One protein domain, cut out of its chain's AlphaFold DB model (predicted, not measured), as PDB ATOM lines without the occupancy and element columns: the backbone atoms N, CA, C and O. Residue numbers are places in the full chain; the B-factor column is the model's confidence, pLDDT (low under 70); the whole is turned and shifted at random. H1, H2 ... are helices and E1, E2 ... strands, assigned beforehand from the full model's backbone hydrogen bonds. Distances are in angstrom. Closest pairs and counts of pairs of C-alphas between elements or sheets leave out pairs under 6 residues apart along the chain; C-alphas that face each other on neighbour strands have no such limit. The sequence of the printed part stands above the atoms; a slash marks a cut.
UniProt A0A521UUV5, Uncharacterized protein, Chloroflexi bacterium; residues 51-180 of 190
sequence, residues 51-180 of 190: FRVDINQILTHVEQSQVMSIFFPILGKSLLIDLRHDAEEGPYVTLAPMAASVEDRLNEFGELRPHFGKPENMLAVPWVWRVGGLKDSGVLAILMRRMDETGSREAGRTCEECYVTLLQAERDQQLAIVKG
ATOM      1  N   PHE A  51       3.766  31.277 -43.693       43.62
ATOM      2  CA  PHE A  51       2.734  31.180 -42.667       43.62
ATOM      3  C   PHE A  51       1.881  29.939 -42.937       43.62
ATOM      4  O   PHE A  51       1.127  29.885 -43.905       43.62
ATOM      5  N   ARG A  52       2.016  28.920 -42.083       48.72
ATOM      6  CA  ARG A  52       1.192  27.705 -42.129       48.72
ATOM      7  C   ARG A  52      -0.139  27.999 -41.443       48.72
ATOM      8  O   ARG A  52      -0.248  27.850 -40.231       48.72
ATOM      9  N   VAL A  53      -1.121  28.458 -42.206       59.44
ATOM     10  CA  VAL A  53      -2.494  28.625 -41.724       59.44
ATOM     11  C   VAL A  53      -3.355  27.593 -42.435       59.44
ATOM     12  O   VAL A  53      -3.401  27.549 -43.662       59.44
ATOM     13  N   ASP A  54      -3.991  26.734 -41.649       77.12
ATOM     14  CA  ASP A  54      -4.880  25.694 -42.145       77.12
ATOM     15  C   ASP A  54      -6.208  26.327 -42.568       77.12
ATOM     16  O   ASP A  54      -7.023  26.746 -41.740       77.12
ATOM     17  N   ILE A  55      -6.407  26.440 -43.880       84.25
ATOM     18  CA  ILE A  55      -7.619  27.050 -44.418       84.25
ATOM     19  C   ILE A  55      -8.867  26.241 -44.053       84.25
ATOM     20  O   ILE A  55      -9.915  26.831 -43.812       84.25
ATOM     21  N   ASN A  56      -8.759  24.915 -43.925       85.88
ATOM     22  CA  ASN A  56      -9.889  24.062 -43.562       85.88
ATOM     23  C   ASN A  56     -10.322  24.309 -42.118       85.88
ATOM     24  O   ASN A  56     -11.517  24.313 -41.816       85.88
ATOM     25  N   GLN A  57      -9.363  24.581 -41.232       85.94
ATOM     26  CA  GLN A  57      -9.672  24.976 -39.863       85.94
ATOM     27  C   GLN A  57     -10.394  26.331 -39.825       85.94
ATOM     28  O   GLN A  57     -11.378  26.477 -39.099       85.94
ATOM     29  N   ILE A  58      -9.965  27.306 -40.639       89.56
ATOM     30  CA  ILE A  58     -10.682  28.585 -40.767       89.56
ATOM     31  C   ILE A  58     -12.111  28.345 -41.248       89.56
ATOM     32  O   ILE A  58     -13.035  28.858 -40.626       89.56
ATOM     33  N   LEU A  59     -12.303  27.563 -42.313       92.56
ATOM     34  CA  LEU A  59     -13.635  27.250 -42.838       92.56
ATOM     35  C   LEU A  59     -14.516  26.607 -41.759       92.56
ATOM     36  O   LEU A  59     -15.645  27.044 -41.561       92.56
ATOM     37  N   THR A  60     -13.973  25.653 -40.999       93.75
ATOM     38  CA  THR A  60     -14.679  24.991 -39.890       93.75
ATOM     39  C   THR A  60     -15.094  25.981 -38.801       93.75
ATOM     40  O   THR A  60     -16.244  25.985 -38.369       93.75
ATOM     41  N   HIS A  61     -14.196  26.867 -38.367       92.81
ATOM     42  CA  HIS A  61     -14.532  27.852 -37.340       92.81
ATOM     43  C   HIS A  61     -15.506  28.920 -37.848       92.81
ATOM     44  O   HIS A  61     -16.404  29.328 -37.107       92.81
ATOM     45  N   VAL A  62     -15.352  29.363 -39.101       95.00
ATOM     46  CA  VAL A  62     -16.279  30.293 -39.760       95.00
ATOM     47  C   VAL A  62     -17.656  29.661 -39.905       95.00
ATOM     48  O   VAL A  62     -18.638  30.378 -39.806       95.00
ATOM     49  N   GLU A  63     -17.763  28.346 -40.082       95.94
ATOM     50  CA  GLU A  63     -19.043  27.630 -40.105       95.94
ATOM     51  C   GLU A  63     -19.751  27.655 -38.739       95.94
ATOM     52  O   GLU A  63     -20.963  27.815 -38.654       95.94
ATOM     53  N   GLN A  64     -18.992  27.521 -37.650       94.88
ATOM     54  CA  GLN A  64     -19.542  27.302 -36.307       94.88
ATOM     55  C   GLN A  64     -19.785  28.595 -35.516       94.88
ATOM     56  O   GLN A  64     -20.623  28.633 -34.615       94.88
ATOM     57  N   SER A  65     -19.053  29.665 -35.826       96.50
ATOM     58  CA  SER A  65     -19.038  30.879 -35.002       96.50
ATOM     59  C   SER A  65     -20.222  31.796 -35.300       96.50
ATOM     60  O   SER A  65     -20.545  32.041 -36.457       96.50
ATOM     61  N   GLN A  66     -20.871  32.342 -34.271       96.50
ATOM     62  CA  GLN A  66     -21.961  33.317 -34.444       96.50
ATOM     63  C   GLN A  66     -21.437  34.749 -34.599       96.50
ATOM     64  O   GLN A  66     -21.966  35.510 -35.401       96.50
ATOM     65  N   VAL A  67     -20.367  35.096 -33.881       97.81
ATOM     66  CA  VAL A  67     -19.739  36.423 -33.930       97.81
ATOM     67  C   VAL A  67     -18.304  36.284 -34.415       97.81
ATOM     68  O   VAL A  67     -17.552  35.432 -33.932       97.81
ATOM     69  N   MET A  68     -17.919  37.102 -35.392       97.50
ATOM     70  CA  MET A  68     -16.639  37.013 -36.083       97.50
ATOM     71  C   MET A  68     -16.046  38.403 -36.347       97.50
ATOM     72  O   MET A  68     -16.742  39.342 -36.726       97.50
ATOM     73  N   SER A  69     -14.726  38.513 -36.220       96.56
ATOM     74  CA  SER A  69     -13.938  39.662 -36.669       96.56
ATOM     75  C   SER A  69     -12.793  39.165 -37.541       96.56
ATOM     76  O   SER A  69     -11.768  38.696 -37.037       96.56
ATOM     77  N   ILE A  70     -12.939  39.315 -38.856       95.75
ATOM     78  CA  ILE A  70     -11.875  39.033 -39.822       95.75
ATOM     79  C   ILE A  70     -11.097  40.327 -40.032       95.75
ATOM     80  O   ILE A  70     -11.630  41.296 -40.565       95.75
ATOM     81  N   PHE A  71      -9.848  40.390 -39.585       92.69
ATOM     82  CA  PHE A  71      -9.047  41.609 -39.663       92.69
ATOM     83  C   PHE A  71      -7.951  41.508 -40.716       92.69
ATOM     84  O   PHE A  71      -7.344  40.460 -40.891       92.69
ATOM     85  N   PHE A  72      -7.690  42.627 -41.390       93.06
ATOM     86  CA  PHE A  72      -6.764  42.770 -42.508       93.06
ATOM     87  C   PHE A  72      -5.630  43.709 -42.080       93.06
ATOM     88  O   PHE A  72      -5.744  44.926 -42.267       93.06
ATOM     89  N   PRO A  73      -4.532  43.186 -41.497       88.56
ATOM     90  CA  PRO A  73      -3.472  44.009 -40.911       88.56
ATOM     91  C   PRO A  73      -2.876  45.027 -41.879       88.56
ATOM     92  O   PRO A  73      -2.625  46.168 -41.500       88.56
ATOM     93  N   ILE A  74      -2.696  44.630 -43.140       87.12
ATOM     94  CA  ILE A  74      -2.134  45.495 -44.182       87.12
ATOM     95  C   ILE A  74      -3.060  46.685 -44.464       87.12
ATOM     96  O   ILE A  74      -2.567  47.767 -44.762       87.12
ATOM     97  N   LEU A  75      -4.379  46.509 -44.342       91.81
ATOM     98  CA  LEU A  75      -5.371  47.553 -44.613       91.81
ATOM     99  C   LEU A  75      -5.765  48.347 -43.360       91.81
ATOM    100  O   LEU A  75      -6.413  49.385 -43.480       91.81
ATOM    101  N   GLY A  76      -5.419  47.864 -42.162       91.44
ATOM    102  CA  GLY A  76      -5.870  48.449 -40.896       91.44
ATOM    103  C   GLY A  76      -7.390  48.368 -40.693       91.44
ATOM    104  O   GLY A  76      -7.961  49.207 -39.997       91.44
ATOM    105  N   LYS A  77      -8.051  47.388 -41.320       96.12
ATOM    106  CA  LYS A  77      -9.514  47.211 -41.316       96.12
ATOM    107  C   LYS A  77      -9.920  45.860 -40.735       96.12
ATOM    108  O   LYS A  77      -9.130  44.919 -40.725       96.12
ATOM    109  N   SER A  78     -11.173  45.752 -40.321       97.00
ATOM    110  CA  SER A  78     -11.827  44.510 -39.921       97.00
ATOM    111  C   SER A  78     -13.212  44.418 -40.543       97.00
ATOM    112  O   SER A  78     -13.954  45.393 -40.520       97.00
ATOM    113  N   LEU A  79     -13.545  43.244 -41.069       98.06
ATOM    114  CA  LEU A  79     -14.907  42.843 -41.380       98.06
ATOM    115  C   LEU A  79     -15.514  42.228 -40.123       98.06
ATOM    116  O   LEU A  79     -15.015  41.218 -39.616       98.06
ATOM    117  N   LEU A  80     -16.557  42.868 -39.617       98.19
ATOM    118  CA  LEU A  80     -17.313  42.417 -38.459       98.19
ATOM    119  C   LEU A  80     -18.557  41.704 -38.938       98.19
ATOM    120  O   LEU A  80     -19.251  42.217 -39.812       98.19
ATOM    121  N   ILE A  81     -18.824  40.543 -38.353       98.31
ATOM    122  CA  ILE A  81     -20.024  39.762 -38.610       98.31
ATOM    123  C   ILE A  81     -20.612  39.336 -37.268       98.31
ATOM    124  O   ILE A  81     -19.909  38.770 -36.433       98.31
ATOM    125  N   ASP A  82     -21.904  39.565 -37.080       97.69
ATOM    126  CA  ASP A  82     -22.691  39.007 -35.987       97.69
ATOM    127  C   ASP A  82     -23.960  38.381 -36.572       97.69
ATOM    128  O   ASP A  82     -24.828  39.080 -37.084       97.69
ATOM    129  N   LEU A  83     -24.039  37.054 -36.539       97.56
ATOM    130  CA  LEU A  83     -25.146  36.284 -37.102       97.56
ATOM    131  C   LEU A  83     -26.314  36.102 -36.124       97.56
ATOM    132  O   LEU A  83     -27.349  35.557 -36.517       97.56
ATOM    133  N   ARG A  84     -26.175  36.560 -34.870       96.62
ATOM    134  CA  ARG A  84     -27.281  36.561 -33.907       96.62
ATOM    135  C   ARG A  84     -28.406  37.435 -34.456       96.62
ATOM    136  O   ARG A  84     -28.149  38.522 -34.977       96.62
ATOM    137  N   HIS A  85     -29.631  36.947 -34.366       96.25
ATOM    138  CA  HIS A  85     -30.807  37.642 -34.866       96.25
ATOM    139  C   HIS A  85     -32.060  37.162 -34.139       96.25
ATOM    140  O   HIS A  85     -32.077  36.072 -33.563       96.25
ATOM    141  N   ASP A  86     -33.106  37.974 -34.206       94.75
ATOM    142  CA  ASP A  86     -34.442  37.661 -33.712       94.75
ATOM    143  C   ASP A  86     -35.514  38.312 -34.608       94.75
ATOM    144  O   ASP A  86     -35.283  38.563 -35.793       94.75
ATOM    145  N   ALA A  87     -36.719  38.517 -34.072       92.06
ATOM    146  CA  ALA A  87     -37.832  39.105 -34.809       92.06
ATOM    147  C   ALA A  87     -37.683  40.618 -35.058       92.06
ATOM    148  O   ALA A  87     -38.335  41.139 -35.964       92.06
ATOM    149  N   GLU A  88     -36.878  41.318 -34.258       91.31
ATOM    150  CA  GLU A  88     -36.708  42.771 -34.311       91.31
ATOM    151  C   GLU A  88     -35.416  43.163 -35.032       91.31
ATOM    152  O   GLU A  88     -35.409  44.127 -35.799       91.31
ATOM    153  N   GLU A  89     -34.335  42.406 -34.830       92.94
ATOM    154  CA  GLU A  89     -33.015  42.759 -35.339       92.94
ATOM    155  C   GLU A  89     -32.352  41.581 -36.077       92.94
ATOM    156  O   GLU A  89     -32.108  40.507 -35.526       92.94
ATOM    157  N   GLY A  90     -32.040  41.793 -37.361       93.88
ATOM    158  CA  GLY A  90     -31.371  40.809 -38.220       93.88
ATOM    159  C   GLY A  90     -29.868  40.671 -37.934       93.88
ATOM    160  O   GLY A  90     -29.329  41.385 -37.093       93.88
ATOM    161  N   PRO A  91     -29.145  39.784 -38.638       96.88
ATOM    162  CA  PRO A  91     -27.692  39.713 -38.524       96.88
ATOM    163  C   PRO A  91     -27.019  41.005 -39.009       96.88
ATOM    164  O   PRO A  91     -27.528  41.715 -39.878       96.88
ATOM    165  N   TYR A  92     -25.839  41.280 -38.466       97.00
ATOM    166  CA  TYR A  92     -25.103  42.521 -38.654       97.00
ATOM    167  C   TYR A  92     -23.761  42.285 -39.343       97.00
ATOM    168  O   TYR A  92     -23.012  41.372 -38.987       97.00
ATOM    169  N   VAL A  93     -23.435  43.144 -40.309       97.81
ATOM    170  CA  VAL A  93     -22.163  43.117 -41.036       97.81
ATOM    171  C   VAL A  93     -21.677  44.538 -41.253       97.81
ATOM    172  O   VAL A  93     -22.446  45.392 -41.684       97.81
ATOM    173  N   THR A  94     -20.402  44.807 -40.979       97.88
ATOM    174  CA  THR A  94     -19.814  46.124 -41.259       97.88
ATOM    175  C   THR A  94     -18.298  46.069 -41.398       97.88
ATOM    176  O   THR A  94     -17.646  45.095 -41.011       97.88
ATOM    177  N   LEU A  95     -17.719  47.156 -41.907       98.06
ATOM    178  CA  LEU A  95     -16.288  47.415 -41.827       98.06
ATOM    179  C   LEU A  95     -15.982  48.376 -40.681       98.06
ATOM    180  O   LEU A  95     -16.551  49.460 -40.591       98.06
ATOM    181  N   ALA A  96     -14.988  48.022 -39.875       96.12
ATOM    182  CA  ALA A  96     -14.463  48.858 -38.806       96.12
ATOM    183  C   ALA A  96     -12.934  48.988 -38.918       96.12
ATOM    184  O   ALA A  96     -12.284  48.179 -39.591       96.12
ATOM    185  N   PRO A  97     -12.310  49.981 -38.264       95.00
ATOM    186  CA  PRO A  97     -10.879  49.939 -37.987       95.00
ATOM    187  C   PRO A  97     -10.509  48.679 -37.195       95.00
ATOM    188  O   PRO A  97     -11.351  48.062 -36.539       95.00
ATOM    189  N   MET A  98      -9.236  48.294 -37.229       90.38
ATOM    190  CA  MET A  98      -8.749  47.253 -36.325       90.38
ATOM    191  C   MET A  98      -8.842  47.703 -34.866       90.38
ATOM    192  O   MET A  98      -8.336  48.765 -34.506       90.38
ATOM    193  N   ALA A  99      -9.428  46.852 -34.029       87.31
ATOM    194  CA  ALA A  99      -9.399  47.018 -32.584       87.31
ATOM    195  C   ALA A  99      -7.982  46.779 -32.033       87.31
ATOM    196  O   ALA A  99      -7.198  46.000 -32.585       87.31
ATOM    197  N   ALA A 100      -7.663  47.427 -30.910       79.81
ATOM    198  CA  ALA A 100      -6.379  47.242 -30.237       79.81
ATOM    199  C   ALA A 100      -6.259  45.849 -29.585       79.81
ATOM    200  O   ALA A 100      -5.146  45.315 -29.484       79.81
ATOM    201  N   SER A 101      -7.388  45.236 -29.208       83.56
ATOM    202  CA  SER A 101      -7.463  43.900 -28.613       83.56
ATOM    203  C   SER A 101      -8.786  43.172 -28.910       83.56
ATOM    204  O   SER A 101      -9.754  43.771 -29.379       83.56
ATOM    205  N   VAL A 102      -8.827  41.865 -28.604       83.75
ATOM    206  CA  VAL A 102     -10.058  41.043 -28.637       83.75
ATOM    207  C   VAL A 102     -11.124  41.618 -27.711       83.75
ATOM    208  O   VAL A 102     -12.293  41.659 -28.072       83.75
ATOM    209  N   GLU A 103     -10.715  42.049 -26.520       87.94
ATOM    210  CA  GLU A 103     -11.620  42.560 -25.494       87.94
ATOM    211  C   GLU A 103     -12.281  43.862 -25.943       87.94
ATOM    212  O   GLU A 103     -13.502  43.987 -25.868       87.94
ATOM    213  N   ASP A 104     -11.490  44.782 -26.505       88.62
ATOM    214  CA  ASP A 104     -12.013  46.017 -27.095       88.62
ATOM    215  C   ASP A 104     -13.009  45.698 -28.213       88.62
ATOM    216  O   ASP A 104     -14.067  46.315 -28.283       88.62
ATOM    217  N   ARG A 105     -12.717  44.684 -29.041       93.69
ATOM    218  CA  ARG A 105     -13.642  44.255 -30.095       93.69
ATOM    219  C   ARG A 105     -14.948  43.686 -29.534       93.69
ATOM    220  O   ARG A 105     -16.005  43.977 -30.077       93.69
ATOM    221  N   LEU A 106     -14.899  42.866 -28.483       92.62
ATOM    222  CA  LEU A 106     -16.108  42.324 -27.850       92.62
ATOM    223  C   LEU A 106     -16.963  43.442 -27.236       92.62
ATOM    224  O   LEU A 106     -18.187  43.401 -27.353       92.62
ATOM    225  N   ASN A 107     -16.330  44.442 -26.617       94.06
ATOM    226  CA  ASN A 107     -17.027  45.622 -26.102       94.06
ATOM    227  C   ASN A 107     -17.689  46.413 -27.239       94.06
ATOM    228  O   ASN A 107     -18.871  46.721 -27.142       94.06
ATOM    229  N   GLU A 108     -16.975  46.639 -28.345       94.19
ATOM    230  CA  GLU A 108     -17.511  47.310 -29.535       94.19
ATOM    231  C   GLU A 108     -18.729  46.568 -30.115       94.19
ATOM    232  O   GLU A 108     -19.712  47.205 -30.472       94.19
ATOM    233  N   PHE A 109     -18.736  45.228 -30.141       95.25
ATOM    234  CA  PHE A 109     -19.938  44.469 -30.520       95.25
ATOM    235  C   PHE A 109     -21.122  44.731 -29.581       95.25
ATOM    236  O   PHE A 109     -22.245  44.876 -30.058       95.25
ATOM    237  N   GLY A 110     -20.887  44.805 -28.268       95.19
ATOM    238  CA  GLY A 110     -21.935  45.125 -27.295       95.19
ATOM    239  C   GLY A 110     -22.476  46.552 -27.438       95.19
ATOM    240  O   GLY A 110     -23.666  46.771 -27.238       95.19
ATOM    241  N   GLU A 111     -21.626  47.508 -27.817       96.06
ATOM    242  CA  GLU A 111     -22.022  48.897 -28.092       96.06
ATOM    243  C   GLU A 111     -22.789  49.031 -29.414       96.06
ATOM    244  O   GLU A 111     -23.785  49.751 -29.477       96.06
ATOM    245  N   LEU A 112     -22.345  48.330 -30.462       94.81
ATOM    246  CA  LEU A 112     -22.994  48.318 -31.776       94.81
ATOM    247  C   LEU A 112     -24.347  47.603 -31.744       94.81
ATOM    248  O   LEU A 112     -25.252  47.984 -32.483       94.81
ATOM    249  N   ARG A 113     -24.473  46.565 -30.909       94.81
ATOM    250  CA  ARG A 113     -25.657  45.704 -30.818       94.81
ATOM    251  C   ARG A 113     -26.124  45.534 -29.372       94.81
ATOM    252  O   ARG A 113     -26.056  44.430 -28.823       94.81
ATOM    253  N   PRO A 114     -26.627  46.608 -28.740       94.62
ATOM    254  CA  PRO A 114     -26.999  46.580 -27.330       94.62
ATOM    255  C   PRO A 114     -28.112  45.569 -27.025       94.62
ATOM    256  O   PRO A 114     -28.124  45.021 -25.926       94.62
ATOM    257  N   HIS A 115     -28.997  45.269 -27.988       95.19
ATOM    258  CA  HIS A 115     -30.083  44.298 -27.819       95.19
ATOM    259  C   HIS A 115     -29.575  42.880 -27.498       95.19
ATOM    260  O   HIS A 115     -30.102  42.213 -26.613       95.19
ATOM    261  N   PHE A 116     -28.493  42.442 -28.150       95.75
ATOM    262  CA  PHE A 116     -27.889  41.121 -27.923       95.75
ATOM    263  C   PHE A 116     -26.811  41.128 -26.839       95.75
ATOM    264  O   PHE A 116     -26.251  40.078 -26.508       95.75
ATOM    265  N   GLY A 117     -26.465  42.311 -26.332       95.00
ATOM    266  CA  GLY A 117     -25.362  42.514 -25.410       95.00
ATOM    267  C   GLY A 117     -24.002  42.073 -25.961       95.00
ATOM    268  O   GLY A 117     -23.824  41.673 -27.122       95.00
ATOM    269  N   LYS A 118     -23.009  42.143 -25.074       95.81
ATOM    270  CA  LYS A 118     -21.641  41.719 -25.358       95.81
ATOM    271  C   LYS A 118     -21.587  40.201 -25.608       95.81
ATOM    272  O   LYS A 118     -22.032  39.443 -24.748       95.81
ATOM    273  N   PRO A 119     -20.999  39.740 -26.726       93.56
ATOM    274  CA  PRO A 119     -20.774  38.316 -26.955       93.56
ATOM    275  C   PRO A 119     -19.841  37.704 -25.899       93.56
ATOM    276  O   PRO A 119     -18.847  38.320 -25.512       93.56
ATOM    277  N   GLU A 120     -20.102  36.462 -25.486       90.19
ATOM    278  CA  GLU A 120     -19.199  35.713 -24.591       90.19
ATOM    279  C   GLU A 120     -17.875  35.354 -25.277       90.19
ATOM    280  O   GLU A 120     -16.810  35.322 -24.660       90.19
ATOM    281  N   ASN A 121     -17.945  35.074 -26.577       89.06
ATOM    282  CA  ASN A 121     -16.809  34.746 -27.414       89.06
ATOM    283  C   ASN A 121     -17.022  35.271 -28.839       89.06
ATOM    284  O   ASN A 121     -18.118  35.663 -29.237       89.06
ATOM    285  N   MET A 122     -15.931  35.305 -29.596       93.50
ATOM    286  CA  MET A 122     -15.910  35.712 -30.991       93.50
ATOM    287  C   MET A 122     -14.744  35.009 -31.678       93.50
ATOM    288  O   MET A 122     -13.646  34.925 -31.120       93.50
ATOM    289  N   LEU A 123     -14.954  34.583 -32.920       94.12
ATOM    290  CA  LEU A 123     -13.870  34.140 -33.781       94.12
ATOM    291  C   LEU A 123     -13.104  35.344 -34.334       94.12
ATOM    292  O   LEU A 123     -13.644  36.172 -35.064       94.12
ATOM    293  N   ALA A 124     -11.816  35.416 -34.024       89.50
ATOM    294  CA  ALA A 124     -10.920  36.424 -34.565       89.50
ATOM    295  C   ALA A 124      -9.998  35.796 -35.612       89.50
ATOM    296  O   ALA A 124      -9.216  34.907 -35.282       89.50
ATOM    297  N   VAL A 125     -10.061  36.269 -36.859       89.88
ATOM    298  CA  VAL A 125      -9.255  35.716 -37.960       89.88
ATOM    299  C   VAL A 125      -8.303  36.782 -38.502       89.88
ATOM    300  O   VAL A 125      -8.771  37.743 -39.118       89.88
ATOM    301  N   PRO A 126      -6.976  36.636 -38.328       88.62
ATOM    302  CA  PRO A 126      -6.014  37.441 -39.070       88.62
ATOM    303  C   PRO A 126      -6.006  37.012 -40.538       88.62
ATOM    304  O   PRO A 126      -5.452  35.971 -40.889       88.62
ATOM    305  N   TRP A 127      -6.562  37.838 -41.417       91.69
ATOM    306  CA  TRP A 127      -6.446  37.651 -42.856       91.69
ATOM    307  C   TRP A 127      -5.207  38.383 -43.376       91.69
ATOM    308  O   TRP A 127      -5.233  39.576 -43.678       91.69
ATOM    309  N   VAL A 128      -4.082  37.667 -43.416       85.06
ATOM    310  CA  VAL A 128      -2.777  38.212 -43.844       85.06
ATOM    311  C   VAL A 128      -2.545  38.128 -45.352       85.06
ATOM    312  O   VAL A 128      -1.557  38.663 -45.853       85.06
ATOM    313  N   TRP A 129      -3.442  37.460 -46.072       86.19
ATOM    314  CA  TRP A 129      -3.383  37.328 -47.522       86.19
ATOM    315  C   TRP A 129      -4.192  38.415 -48.216       86.19
ATOM    316  O   TRP A 129      -4.864  39.228 -47.577       86.19
ATOM    317  N   ARG A 130      -4.156  38.390 -49.551       92.12
ATOM    318  CA  ARG A 130      -4.983  39.285 -50.350       92.12
ATOM    319  C   ARG A 130      -6.465  39.131 -50.012       92.12
ATOM    320  O   ARG A 130      -6.931  38.014 -49.761       92.12
ATOM    321  N   VAL A 131      -7.219  40.222 -50.074       95.69
ATOM    322  CA  VAL A 131      -8.668  40.240 -49.807       95.69
ATOM    323  C   VAL A 131      -9.393  39.254 -50.716       95.69
ATOM    324  O   VAL A 131     -10.255  38.505 -50.258       95.69
ATOM    325  N   GLY A 132      -8.990  39.179 -51.989       94.88
ATOM    326  CA  GLY A 132      -9.550  38.222 -52.947       94.88
ATOM    327  C   GLY A 132      -9.494  36.761 -52.475       94.88
ATOM    328  O   GLY A 132     -10.391  35.986 -52.791       94.88
ATOM    329  N   GLY A 133      -8.517  36.414 -51.633       92.19
ATOM    330  CA  GLY A 133      -8.367  35.073 -51.080       92.19
ATOM    331  C   GLY A 133      -9.547  34.621 -50.217       92.19
ATOM    332  O   GLY A 133      -9.736  33.422 -50.072       92.19
ATOM    333  N   LEU A 134     -10.362  35.535 -49.670       94.50
ATOM    334  CA  LEU A 134     -11.592  35.161 -48.953       94.50
ATOM    335  C   LEU A 134     -12.602  34.463 -49.862       94.50
ATOM    336  O   LEU A 134     -13.327  33.574 -49.424       94.50
ATOM    337  N   LYS A 135     -12.670  34.892 -51.124       94.56
ATOM    338  CA  LYS A 135     -13.538  34.275 -52.122       94.56
ATOM    339  C   LYS A 135     -12.942  32.960 -52.593       94.56
ATOM    340  O   LYS A 135     -13.640  31.954 -52.608       94.56
ATOM    341  N   ASP A 136     -11.653  32.969 -52.912       92.38
ATOM    342  CA  ASP A 136     -10.971  31.801 -53.475       92.38
ATOM    343  C   ASP A 136     -10.866  30.641 -52.477       92.38
ATOM    344  O   ASP A 136     -10.886  29.482 -52.879       92.38
ATOM    345  N   SER A 137     -10.812  30.939 -51.176       91.56
ATOM    346  CA  SER A 137     -10.825  29.930 -50.114       91.56
ATOM    347  C   SER A 137     -12.212  29.377 -49.785       91.56
ATOM    348  O   SER A 137     -12.308  28.388 -49.066       91.56
ATOM    349  N   GLY A 138     -13.286  30.019 -50.252       95.25
ATOM    350  CA  GLY A 138     -14.661  29.678 -49.885       95.25
ATOM    351  C   GLY A 138     -15.164  30.310 -48.582       95.25
ATOM    352  O   GLY A 138     -16.347  30.172 -48.277       95.25
ATOM    353  N   VAL A 139     -14.340  31.067 -47.843       95.69
ATOM    354  CA  VAL A 139     -14.779  31.766 -46.616       95.69
ATOM    355  C   VAL A 139     -15.941  32.716 -46.909       95.69
ATOM    356  O   VAL A 139     -16.954  32.681 -46.215       95.69
ATOM    357  N   LEU A 140     -15.832  33.528 -47.965       96.69
ATOM    358  CA  LEU A 140     -16.908  34.438 -48.368       96.69
ATOM    359  C   LEU A 140     -18.182  33.668 -48.737       96.69
ATOM    360  O   LEU A 140     -19.272  34.101 -48.387       96.69
ATOM    361  N   ALA A 141     -18.056  32.515 -49.398       96.81
ATOM    362  CA  ALA A 141     -19.209  31.698 -49.767       96.81
ATOM    363  C   ALA A 141     -19.941  31.148 -48.531       96.81
ATOM    364  O   ALA A 141     -21.169  31.176 -48.501       96.81
ATOM    365  N   ILE A 142     -19.207  30.711 -47.499       97.31
ATOM    366  CA  ILE A 142     -19.801  30.297 -46.218       97.31
ATOM    367  C   ILE A 142     -20.506  31.479 -45.551       97.31
ATOM    368  O   ILE A 142     -21.653  31.338 -45.140       97.31
ATOM    369  N   LEU A 143     -19.858  32.646 -45.469       96.75
ATOM    370  CA  LEU A 143     -20.460  33.835 -44.855       96.75
ATOM    371  C   LEU A 143     -21.768  34.232 -45.549       96.75
ATOM    372  O   LEU A 143     -22.774  34.416 -44.873       96.75
ATOM    373  N   MET A 144     -21.765  34.302 -46.882       96.50
ATOM    374  CA  MET A 144     -22.954  34.638 -47.670       96.50
ATOM    375  C   MET A 144     -24.071  33.611 -47.459       96.50
ATOM    376  O   MET A 144     -25.191  33.995 -47.132       96.50
ATOM    377  N   ARG A 145     -23.757  32.309 -47.540       96.81
ATOM    378  CA  ARG A 145     -24.738  31.241 -47.296       96.81
ATOM    379  C   ARG A 145     -25.354  31.354 -45.901       96.81
ATOM    380  O   ARG A 145     -26.570  31.302 -45.765       96.81
ATOM    381  N   ARG A 146     -24.529  31.546 -44.870       96.50
ATOM    382  CA  ARG A 146     -24.998  31.656 -43.482       96.50
ATOM    383  C   ARG A 146     -25.828  32.914 -43.240       96.50
ATOM    384  O   ARG A 146     -26.723  32.888 -42.404       96.50
ATOM    385  N   MET A 147     -25.573  34.003 -43.964       94.50
ATOM    386  CA  MET A 147     -26.433  35.190 -43.923       94.50
ATOM    387  C   MET A 147     -27.780  34.921 -44.589       94.50
ATOM    388  O   MET A 147     -28.814  35.260 -44.017       94.50
ATOM    389  N   ASP A 148     -27.789  34.249 -45.740       92.88
ATOM    390  CA  ASP A 148     -29.024  33.862 -46.426       92.88
ATOM    391  C   ASP A 148     -29.885  32.921 -45.565       92.88
ATOM    392  O   ASP A 148     -31.108  33.065 -45.520       92.88
ATOM    393  N   GLU A 149     -29.256  32.011 -44.812       94.94
ATOM    394  CA  GLU A 149     -29.917  31.094 -43.868       94.94
ATOM    395  C   GLU A 149     -30.653  31.814 -42.723       94.94
ATOM    396  O   GLU A 149     -31.594  31.253 -42.164       94.94
ATOM    397  N   THR A 150     -30.301  33.066 -42.402       93.44
ATOM    398  CA  THR A 150     -31.058  33.883 -41.427       93.44
ATOM    399  C   THR A 150     -32.347  34.474 -42.012       93.44
ATOM    400  O   THR A 150     -33.151  35.065 -41.295       93.44
ATOM    401  N   GLY A 151     -32.535  34.388 -43.334       90.56
ATOM    402  CA  GLY A 151     -33.624  35.045 -44.057       90.56
ATOM    403  C   GLY A 151     -33.407  36.543 -44.318       90.56
ATOM    404  O   GLY A 151     -34.226  37.166 -45.002       90.56
ATOM    405  N   SER A 152     -32.305  37.134 -43.839       89.75
ATOM    406  CA  SER A 152     -31.977  38.546 -44.060       89.75
ATOM    407  C   SER A 152     -31.222  38.769 -45.372       89.75
ATOM    408  O   SER A 152     -29.998  38.669 -45.448       89.75
ATOM    409  N   ARG A 153     -31.954  39.172 -46.420       90.12
ATOM    410  CA  ARG A 153     -31.352  39.590 -47.704       90.12
ATOM    411  C   ARG A 153     -30.466  40.831 -47.585       90.12
ATOM    412  O   ARG A 153     -29.592  41.043 -48.422       90.12
ATOM    413  N   GLU A 154     -30.731  41.682 -46.599       93.56
ATOM    414  CA  GLU A 154     -29.959  42.905 -46.384       93.56
ATOM    415  C   GLU A 154     -28.535  42.585 -45.936       93.56
ATOM    416  O   GLU A 154     -27.589  43.118 -46.506       93.56
ATOM    417  N   ALA A 155     -28.368  41.654 -44.994       93.44
ATOM    418  CA  ALA A 155     -27.049  41.298 -44.485       93.44
ATOM    419  C   ALA A 155     -26.134  40.709 -45.565       93.44
ATOM    420  O   ALA A 155     -24.966  41.092 -45.642       93.44
ATOM    421  N   GLY A 156     -26.672  39.855 -46.444       94.81
ATOM    422  CA  GLY A 156     -25.934  39.342 -47.602       94.81
ATOM    423  C   GLY A 156     -25.448  40.470 -48.521       94.81
ATOM    424  O   GLY A 156     -24.267  40.525 -48.862       94.81
ATOM    425  N   ARG A 157     -26.322  41.434 -48.852       96.50
ATOM    426  CA  ARG A 157     -25.940  42.608 -49.658       96.50
ATOM    427  C   ARG A 157     -24.850  43.433 -48.973       96.50
ATOM    428  O   ARG A 157     -23.845  43.752 -49.600       96.50
ATOM    429  N   THR A 158     -25.015  43.736 -47.689       97.31
ATOM    430  CA  THR A 158     -24.032  44.509 -46.919       97.31
ATOM    431  C   THR A 158     -22.684  43.791 -46.848       97.31
ATOM    432  O   THR A 158     -21.634  44.430 -46.937       97.31
ATOM    433  N   CYS A 159     -22.674  42.460 -46.738       97.50
ATOM    434  CA  CYS A 159     -21.442  41.676 -46.774       97.50
ATOM    435  C   CYS A 159     -20.728  41.778 -48.124       97.50
ATOM    436  O   CYS A 159     -19.515  42.003 -48.159       97.50
ATOM    437  N   GLU A 160     -21.472  41.686 -49.227       97.38
ATOM    438  CA  GLU A 160     -20.925  41.870 -50.572       97.38
ATOM    439  C   GLU A 160     -20.353  43.284 -50.761       97.38
ATOM    440  O   GLU A 160     -19.221  43.439 -51.227       97.38
ATOM    441  N   GLU A 161     -21.070  44.318 -50.320       98.44
ATOM    442  CA  GLU A 161     -20.610  45.711 -50.358       98.44
ATOM    443  C   GLU A 161     -19.329  45.922 -49.532       98.44
ATOM    444  O   GLU A 161     -18.373  46.566 -49.989       98.44
ATOM    445  N   CYS A 162     -19.261  45.335 -48.335       98.50
ATOM    446  CA  CYS A 162     -18.062  45.353 -47.502       98.50
ATOM    447  C   CYS A 162     -16.888  44.645 -48.194       98.50
ATOM    448  O   CYS A 162     -15.761  45.149 -48.176       98.50
ATOM    449  N   TYR A 163     -17.134  43.503 -48.838       98.38
ATOM    450  CA  TYR A 163     -16.114  42.762 -49.575       98.38
ATOM    451  C   TYR A 163     -15.566  43.560 -50.767       98.38
ATOM    452  O   TYR A 163     -14.348  43.686 -50.917       98.38
ATOM    453  N   VAL A 164     -16.438  44.175 -51.571       98.44
ATOM    454  CA  VAL A 164     -16.034  45.059 -52.679       98.44
ATOM    455  C   VAL A 164     -15.227  46.254 -52.164       98.44
ATOM    456  O   VAL A 164     -14.187  46.596 -52.730       98.44
ATOM    457  N   THR A 165     -15.645  46.846 -51.046       98.38
ATOM    458  CA  THR A 165     -14.920  47.954 -50.410       98.38
ATOM    459  C   THR A 165     -13.520  47.533 -49.954       98.38
ATOM    460  O   THR A 165     -12.559  48.290 -50.114       98.38
ATOM    461  N   LEU A 166     -13.366  46.318 -49.420       98.25
ATOM    462  CA  LEU A 166     -12.058  45.771 -49.051       98.25
ATOM    463  C   LEU A 166     -11.165  45.533 -50.276       98.25
ATOM    464  O   LEU A 166      -9.979  45.855 -50.216       98.25
ATOM    465  N   LEU A 167     -11.716  45.032 -51.387       97.81
ATOM    466  CA  LEU A 167     -10.971  44.865 -52.643       97.81
ATOM    467  C   LEU A 167     -10.452  46.208 -53.170       97.81
ATOM    468  O   LEU A 167      -9.299  46.307 -53.595       97.81
ATOM    469  N   GLN A 168     -11.276  47.255 -53.104       97.44
ATOM    470  CA  GLN A 168     -10.855  48.598 -53.497       97.44
ATOM    471  C   GLN A 168      -9.754  49.130 -52.570       97.44
ATOM    472  O   GLN A 168      -8.736  49.626 -53.050       97.44
ATOM    473  N   ALA A 169      -9.904  48.957 -51.254       95.19
ATOM    474  CA  ALA A 169      -8.896  49.375 -50.283       95.19
ATOM    475  C   ALA A 169      -7.548  48.657 -50.485       95.19
ATOM    476  O   ALA A 169      -6.495  49.277 -50.347       95.19
ATOM    477  N   GLU A 170      -7.562  47.370 -50.839       95.25
ATOM    478  CA  GLU A 170      -6.355  46.620 -51.202       95.25
ATOM    479  C   GLU A 170      -5.677  47.191 -52.447       95.25
ATOM    480  O   GLU A 170      -4.462  47.411 -52.445       95.25
ATOM    481  N   ARG A 171      -6.453  47.483 -53.493       93.81
ATOM    482  CA  ARG A 171      -5.931  48.082 -54.723       93.81
ATOM    483  C   ARG A 171      -5.311  49.455 -54.467       93.81
ATOM    484  O   ARG A 171      -4.219  49.736 -54.961       93.81
ATOM    485  N   ASP A 172      -5.970  50.289 -53.673       91.75
ATOM    486  CA  ASP A 172      -5.473  51.620 -53.318       91.75
ATOM    487  C   ASP A 172      -4.174  51.533 -52.504       91.75
ATOM    488  O   ASP A 172      -3.224  52.274 -52.767       91.75
ATOM    489  N   GLN A 173      -4.092  50.577 -51.572       88.62
ATOM    490  CA  GLN A 173      -2.889  50.316 -50.782       88.62
ATOM    491  C   GLN A 173      -1.714  49.865 -51.667       88.62
ATOM    492  O   GLN A 173      -0.594  50.350 -51.503       88.62
ATOM    493  N   GLN A 174      -1.957  48.983 -52.643       86.81
ATOM    494  CA  GLN A 174      -0.936  48.557 -53.609       86.81
ATOM    495  C   GLN A 174      -0.427  49.732 -54.454       86.81
ATOM    496  O   GLN A 174       0.780  49.883 -54.642       86.81
ATOM    497  N   LEU A 175      -1.328  50.598 -54.925       83.75
ATOM    498  CA  LEU A 175      -0.951  51.791 -55.687       83.75
ATOM    499  C   LEU A 175      -0.139  52.782 -54.844       83.75
ATOM    500  O   LEU A 175       0.825  53.351 -55.354       83.75
ATOM    501  N   ALA A 176      -0.489  52.976 -53.569       82.12
ATOM    502  CA  ALA A 176       0.267  53.831 -52.655       82.12
ATOM    503  C   ALA A 176       1.702  53.317 -52.445       82.12
ATOM    504  O   ALA A 176       2.649  54.104 -52.483       82.12
ATOM    505  N   ILE A 177       1.875  51.995 -52.316       78.56
ATOM    506  CA  ILE A 177       3.198  51.358 -52.213       78.56
ATOM    507  C   ILE A 177       4.035  51.633 -53.467       78.56
ATOM    508  O   ILE A 177       5.191  52.035 -53.350       78.56
ATOM    509  N   VAL A 178       3.457  51.467 -54.662       76.19
ATOM    510  CA  VAL A 178       4.159  51.718 -55.936       76.19
ATOM    511  C   VAL A 178       4.563  53.188 -56.084       76.19
ATOM    512  O   VAL A 178       5.642  53.479 -56.595       76.19
ATOM    513  N   LYS A 179       3.723  54.119 -55.619       73.44
ATOM    514  CA  LYS A 179       3.996  55.564 -55.668       73.44
ATOM    515  C   LYS A 179       5.001  56.037 -54.612       73.44
ATOM    516  O   LYS A 179       5.499  57.152 -54.722       73.44
ATOM    517  N   GLY A 180       5.304  55.212 -53.607       66.00
ATOM    518  CA  GLY A 180       6.111  55.609 -52.448       66.00
ATOM    519  C   GLY A 180       5.357  56.494 -51.446       66.00
ATOM    520  O   GLY A 180       5.960  57.027 -50.515       66.00
TER     521      GLY A 180
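Overview. This is residues 51 to 180 of the 190 residues of an uncharacterized protein of Chloroflexi bacterium (UniProt A0A521UUV5). This is a three-layer stack: a twisted four-stranded sheet with H1 and long H5 on one face, H4 between those helices, and H2 on the other face. The tail of H5 sticks out with residues 175 to 180, of which 175 to 179 belong to H5. The printed part has 130 residues, with five named helices and four named strands in the order H1 E1 E2 E3 H2 E4 H3 H4 H5, class mixed; the mixed sheet runs E3 E2 E1 E4. It is compact, radius of gyration of the C-alphas 14.7 A, and spans 49 by 29 by 28 A.

Arrangement. Start at H1, residues 55 to 64, on the sheet; its His 61 and Leu 123 of E4, residues 123 to 126, are their closest C-alphas, 7.3 A. Next, E1, 67 to 72, E2, 77 to 82, and E3, 92 to 97, form a meander of two hairpins, each strand antiparallel to the one before; find N 70 and O 79 at 2.9 A, N 80 and O 94 at 2.8 A. E4 is parallel to E1, N 69 and O 123 at 2.8 A. E3, H2, residues 102 to 112, and E4 make a split strand-helix-strand unit, E2 and E1 between its parallel strands, with a right-handed crossover. H2's height over the sheet is 9.8 A. H3, 133 to 136, is close but not clearly touching H4, 139 to 149, closest C-alphas Leu 134 and Leu 140, 5.4 A. H4 touches H1 at Val 139 and Leu 59, closest C-alphas, 6.0 A. H5, 153 to 179, forms a helical hairpin with H4, closest C-alphas Gly 156 and Met 144, 5.6 A, and is nearest E3 at C-alphas Cys 159 and Val 93, 6.0 A. H1, H2, H4 and H5 have every O i to N i+4 pair within hydrogen-bond range; H3 is too short.

Along the chain. Find C-alpha 55 at (-7.619, 27.050, -44.418), where H1 begins. H5 runs 39.6 A to C-alpha 179 at (3.996, 55.564, -55.668).

Size, cuts and confidence. The printed part has no cut and no long link. Residues 51 to 53 and 180 have pLDDT under 70.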